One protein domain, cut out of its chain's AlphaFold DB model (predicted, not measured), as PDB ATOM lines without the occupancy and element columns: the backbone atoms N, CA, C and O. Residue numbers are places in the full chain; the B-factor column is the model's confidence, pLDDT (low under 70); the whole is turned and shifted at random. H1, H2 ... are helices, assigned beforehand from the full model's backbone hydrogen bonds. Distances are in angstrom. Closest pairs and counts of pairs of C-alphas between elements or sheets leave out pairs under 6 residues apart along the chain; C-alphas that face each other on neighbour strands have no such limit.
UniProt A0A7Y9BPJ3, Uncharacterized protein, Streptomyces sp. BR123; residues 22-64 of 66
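AT A GLANCE: This is residues 22 to 64 of the 66 residues of an uncharacterized protein of Streptomyces sp. BR123 (UniProt A0A7Y9BPJ3). Two straight helices meet near their ends and make an open V, with the longer H1 as one arm and H2 as the other. The arms join at a tight turn, and beyond this corner they spread away from each other with empty space between them. The printed part has 43 residues, with two named helices in the order H1, H2 and no named strand; the class is all helix. It is only just extended, close to loose, with a radius of gyration of the C-alphas of 14.2 A, and flat, spanning 37 by 29 by 6 A.

HOW THE PARTS SIT: H1, residues 22 to 45, and H2, residues 47 to 63, touch only at the corner by their link, and only just, with 3 pairs of C-alphas within 8 A. The closest C-alphas are those of Asp 43 and Ala 50, 5.1 A apart. H1 touches H2 with residues 43 to 44 alone, and H2 touches H1 with residues 49 to 50 alone. Their lines stand at a steep tilt of 63 degrees, and they run opposite ways. In H1 and H2 every O i to N i+4 pair is within hydrogen-bond range.

IN THESE COORDINATES: H1 begins at C-alpha 22, (318.665, 416.785, 358.529), and measures 35.2 A to C-alpha 45. H2 measures 24.8 A and ends at C-alpha 63, (322.155, 380.723, 348.511).

THE WHOLE: The two C-alphas farthest apart are those of Ala 22 and Arg 48, 39.4 A. The printed part has no cut, and the link from H1 to H2 is tight. No printed residue is under 70 in pLDDT.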
ATOM      1  N   ALA A  22     319.864 417.192 357.804       87.00
ATOM      2  CA  ALA A  22     318.665 416.785 358.529       87.00
ATOM      3  C   ALA A  22     317.417 416.801 357.631       87.00
ATOM      4  O   ALA A  22     316.721 415.787 357.558       87.00
ATOM      5  N   GLN A  23     317.191 417.886 356.884       88.81
ATOM      6  CA  GLN A  23     316.084 417.993 355.923       88.81
ATOM      7  C   GLN A  23     316.171 416.900 354.843       88.81
ATOM      8  O   GLN A  23     315.191 416.181 354.634       88.81
ATOM      9  N   ARG A  24     317.366 416.632 354.285       91.06
ATOM     10  CA  ARG A  24     317.556 415.535 353.308       91.06
ATOM     11  C   ARG A  24     317.124 414.182 353.852       91.06
ATOM     12  O   ARG A  24     316.481 413.397 353.155       91.06
ATOM     13  N   ARG A  25     317.490 413.884 355.102       91.38
ATOM     14  CA  ARG A  25     317.114 412.628 355.764       91.38
ATOM     15  C   ARG A  25     315.610 412.550 355.996       91.38
ATOM     16  O   ARG A  25     315.039 411.490 355.754       91.38
ATOM     17  N   ALA A  26     314.977 413.647 356.406       90.12
ATOM     18  CA  ALA A  26     313.531 413.712 356.595       90.12
ATOM     19  C   ALA A  26     312.777 413.470 355.276       90.12
ATOM     20  O   ALA A  26     311.909 412.595 355.223       90.12
ATOM     21  N   ARG A  27     313.177 414.149 354.188       90.69
ATOM     22  CA  ARG A  27     312.600 413.946 352.846       90.69
ATOM     23  C   ARG A  27     312.804 412.517 352.349       90.69
ATOM     24  O   ARG A  27     311.863 411.884 351.876       90.69
ATOM     25  N   ARG A  28     314.006 411.964 352.533       92.81
ATOM     26  CA  ARG A  28     314.304 410.568 352.185       92.81
ATOM     27  C   ARG A  28     313.452 409.582 352.979       92.81
ATOM     28  O   ARG A  28     312.954 408.624 352.401       92.81
ATOM     29  N   ALA A  29     313.279 409.792 354.282       95.44
ATOM     30  CA  ALA A  29     312.458 408.921 355.114       95.44
ATOM     31  C   ALA A  29     310.989 408.931 354.668       95.44
ATOM     32  O   ALA A  29     310.388 407.862 354.593       95.44
ATOM     33  N   GLN A  30     310.437 410.100 354.322       94.94
ATOM     34  CA  GLN A  30     309.092 410.194 353.747       94.94
ATOM     35  C   GLN A  30     309.001 409.430 352.424       94.94
ATOM     36  O   GLN A  30     308.178 408.532 352.296       94.94
ATOM     37  N   PHE A  31     309.918 409.692 351.492       95.56
ATOM     38  CA  PHE A  31     309.941 409.011 350.199       95.56
ATOM     39  C   PHE A  31     310.039 407.483 350.330       95.56
ATOM     40  O   PHE A  31     309.376 406.748 349.604       95.56
ATOM     41  N   LEU A  32     310.849 406.981 351.268       96.50
ATOM     42  CA  LEU A  32     310.966 405.543 351.509       96.50
ATOM     43  C   LEU A  32     309.669 404.937 352.057       96.50
ATOM     44  O   LEU A  32     309.357 403.800 351.705       96.50
ATOM     45  N   ARG A  33     308.907 405.671 352.878       94.69
ATOM     46  CA  ARG A  33     307.575 405.228 353.315       94.69
ATOM     47  C   ARG A  33     306.623 405.132 352.127       94.69
ATOM     48  O   ARG A  33     306.057 404.062 351.904       94.69
ATOM     49  N   ASP A  34     306.544 406.185 351.323       94.81
ATOM     50  CA  ASP A  34     305.642 406.253 350.168       94.81
ATOM     51  C   ASP A  34     305.985 405.175 349.125       94.81
ATOM     52  O   ASP A  34     305.110 404.508 348.573       94.81
ATOM     53  N   LEU A  35     307.281 404.925 348.901       96.06
ATOM     54  CA  LEU A  35     307.763 403.864 348.016       96.06
ATOM     55  C   LEU A  35     307.319 402.480 348.497       96.06
ATOM     56  O   LEU A  35     306.917 401.635 347.689       96.06
ATOM     57  N   MET A  36     307.401 402.227 349.805       94.69
ATOM     58  CA  MET A  36     306.975 400.956 350.386       94.69
ATOM     59  C   MET A  36     305.457 400.777 350.296       94.69
ATOM     60  O   MET A  36     305.001 399.681 349.960       94.69
ATOM     61  N   GLU A  37     304.686 401.841 350.510       93.31
ATOM     62  CA  GLU A  37     303.230 401.829 350.353       93.31
ATOM     63  C   GLU A  37     302.820 401.550 348.901       93.31
ATOM     64  O   GLU A  37     302.054 400.618 348.635       93.31
ATOM     65  N   ALA A  38     303.410 402.261 347.939       93.75
ATOM     66  CA  ALA A  38     303.157 402.046 346.517       93.75
ATOM     67  C   ALA A  38     303.505 400.614 346.078       93.75
ATOM     68  O   ALA A  38     302.774 399.981 345.305       93.75
ATOM     69  N   ARG A  39     304.601 400.054 346.604       88.75
ATOM     70  CA  ARG A  39     304.978 398.659 346.347       88.75
ATOM     71  C   ARG A  39     303.946 397.680 346.905       88.75
ATOM     72  O   ARG A  39     303.595 396.727 346.209       88.75
ATOM     73  N   ALA A  40     303.440 397.913 348.115       89.56
ATOM     74  CA  ALA A  40     302.402 397.081 348.716       89.56
ATOM     75  C   ALA A  40     301.094 397.131 347.911       89.56
ATOM     76  O   ALA A  40     300.476 396.090 347.677       89.56
ATOM     77  N   LEU A  41     300.703 398.312 347.420       91.75
ATOM     78  CA  LEU A  41     299.552 398.464 346.526       91.75
ATOM     79  C   LEU A  41     299.736 397.665 345.233       91.75
ATOM     80  O   LEU A  41     298.854 396.899 344.843       91.75
ATOM     81  N   ARG A  42     300.909 397.755 344.601       87.94
ATOM     82  CA  ARG A  42     301.219 396.978 343.393       87.94
ATOM     83  C   ARG A  42     301.175 395.467 343.635       87.94
ATOM     84  O   ARG A  42     300.709 394.729 342.764       87.94
ATOM     85  N   ASP A  43     301.626 395.006 344.798       87.81
ATOM     86  CA  ASP A  43     301.571 393.591 345.173       87.81
ATOM     87  C   ASP A  43     300.128 393.079 345.310       87.81
ATOM     88  O   ASP A  43     299.855 391.938 344.929       87.81
ATOM     89  N   ARG A  44     299.202 393.919 345.800       86.31
ATOM     90  CA  ARG A  44     297.763 393.600 345.858       86.31
ATOM     91  C   ARG A  44     297.157 393.483 344.462       86.31
ATOM     92  O   ARG A  44     296.415 392.544 344.196       86.31
ATOM     93  N   VAL A  45     297.511 394.401 343.562       90.06
ATOM     94  CA  VAL A  45     296.985 394.437 342.186       90.06
ATOM     95  C   VAL A  45     297.544 393.294 341.327       90.06
ATOM     96  O   VAL A  45     296.903 392.867 340.370       90.06
ATOM     97  N   GLN A  46     298.735 392.766 341.636       82.31
ATOM     98  CA  GLN A  46     299.404 391.754 340.805       82.31
ATOM     99  C   GLN A  46     299.896 390.548 341.624       82.31
ATOM    100  O   GLN A  46     301.110 390.316 341.733       82.31
ATOM    101  N   PRO A  47     298.975 389.706 342.135       81.62
ATOM    102  CA  PRO A  47     299.304 388.645 343.089       81.62
ATOM    103  C   PRO A  47     300.316 387.625 342.544       81.62
ATOM    104  O   PRO A  47     301.201 387.170 343.273       81.62
ATOM    105  N   ARG A  48     300.263 387.301 341.241       82.94
ATOM    106  CA  ARG A  48     301.222 386.370 340.610       82.94
ATOM    107  C   ARG A  48     302.651 386.920 340.628       82.94
ATOM    108  O   ARG A  48     303.588 386.194 340.962       82.94
ATOM    109  N   ARG A  49     302.830 388.209 340.303       81.31
ATOM    110  CA  ARG A  49     304.157 388.847 340.282       81.31
ATOM    111  C   ARG A  49     304.718 389.006 341.693       81.31
ATOM    112  O   ARG A  49     305.902 388.731 341.888       81.31
ATOM    113  N   ALA A  50     303.871 389.356 342.662       84.44
ATOM    114  CA  ALA A  50     304.248 389.444 344.071       84.44
ATOM    115  C   ALA A  50     304.762 388.096 344.607       84.44
ATOM    116  O   ALA A  50     305.855 388.022 345.172       84.44
ATOM    117  N   ARG A  51     304.030 386.998 344.359       82.12
ATOM    118  CA  ARG A  51     304.434 385.649 344.796       82.12
ATOM    119  C   ARG A  51     305.765 385.215 344.179       82.12
ATOM    120  O   ARG A  51     306.646 384.750 344.901       82.12
ATOM    121  N   ALA A  52     305.941 385.420 342.873       89.12
ATOM    122  CA  ALA A  52     307.188 385.085 342.186       89.12
ATOM    123  C   ALA A  52     308.380 385.914 342.702       89.12
ATOM    124  O   ALA A  52     309.480 385.387 342.861       89.12
ATOM    125  N   ALA A  53     308.173 387.201 343.003       87.31
ATOM    126  CA  ALA A  53     309.207 388.052 343.583       87.31
ATOM    127  C   ALA A  53     309.624 387.581 344.987       87.31
ATOM    128  O   ALA A  53     310.820 387.497 345.257       87.31
ATOM    129  N   ARG A  54     308.662 387.206 345.845       85.81
ATOM    130  CA  ARG A  54     308.941 386.639 347.178       85.81
ATOM    131  C   ARG A  54     309.727 385.335 347.091       85.81
ATOM    132  O   ARG A  54     310.731 385.193 347.779       85.81
ATOM    133  N   MET A  55     309.320 384.418 346.212       91.06
ATOM    134  CA  MET A  55     310.030 383.152 346.016       91.06
ATOM    135  C   MET A  55     311.472 383.389 345.549       91.06
ATOM    136  O   MET A  55     312.399 382.831 346.126       91.06
ATOM    137  N   ARG A  56     311.691 384.275 344.564       91.88
ATOM    138  CA  ARG A  56     313.048 384.638 344.117       91.88
ATOM    139  C   ARG A  56     313.888 385.250 345.233       91.88
ATOM    140  O   ARG A  56     315.070 384.941 345.328       91.88
ATOM    141  N   GLN A  57     313.290 386.100 346.068       90.38
ATOM    142  CA  GLN A  57     313.975 386.694 347.213       90.38
ATOM    143  C   GLN A  57     314.415 385.626 348.219       90.38
ATOM    144  O   GLN A  57     315.563 385.645 348.648       90.38
ATOM    145  N   GLN A  58     313.537 384.679 348.557       93.25
ATOM    146  CA  GLN A  58     313.878 383.569 349.449       93.25
ATOM    147  C   GLN A  58     314.992 382.698 348.868       93.25
ATOM    148  O   GLN A  58     315.941 382.378 349.573       93.25
ATOM    149  N   MET A  59     314.922 382.368 347.573       94.00
ATOM    150  CA  MET A  59     315.974 381.593 346.913       94.00
ATOM    151  C   MET A  59     317.313 382.333 346.928       94.00
ATOM    152  O   MET A  59     318.325 381.733 347.274       94.00
ATOM    153  N   ARG A  60     317.316 383.645 346.641       92.88
ATOM    154  CA  ARG A  60     318.524 384.478 346.750       92.88
ATOM    155  C   ARG A  60     319.090 384.467 348.163       92.88
ATOM    156  O   ARG A  60     320.284 384.272 348.309       92.88
ATOM    157  N   MET A  61     318.247 384.640 349.181       94.12
ATOM    158  CA  MET A  61     318.676 384.629 350.585       94.12
ATOM    159  C   MET A  61     319.212 383.262 351.022       94.12
ATOM    160  O   MET A  61     320.169 383.199 351.782       94.12
ATOM    161  N   ARG A  62     318.639 382.167 350.508       92.81
ATOM    162  CA  ARG A  62     319.069 380.797 350.814       92.81
ATOM    163  C   ARG A  62     320.476 380.484 350.301       92.81
ATOM    164  O   ARG A  62     321.176 379.697 350.925       92.81
ATOM    165  N   THR A  63     320.870 381.039 349.159       91.38
ATOM    166  CA  THR A  63     322.155 380.723 348.511       91.38
ATOM    167  C   THR A  63     323.133 381.892 348.512       91.38
ATOM    168  O   THR A  63     324.153 381.828 347.830       91.38
ATOM    169  N   PHE A  64     322.821 382.974 349.224       89.44
ATOM    170  CA  PHE A  64     323.710 384.122 349.332       89.44
ATOM    171  C   PHE A  64     324.973 383.722 350.103       89.44
ATOM    172  O   PHE A  64     324.885 383.163 351.196       89.44
TER     173      PHE A  64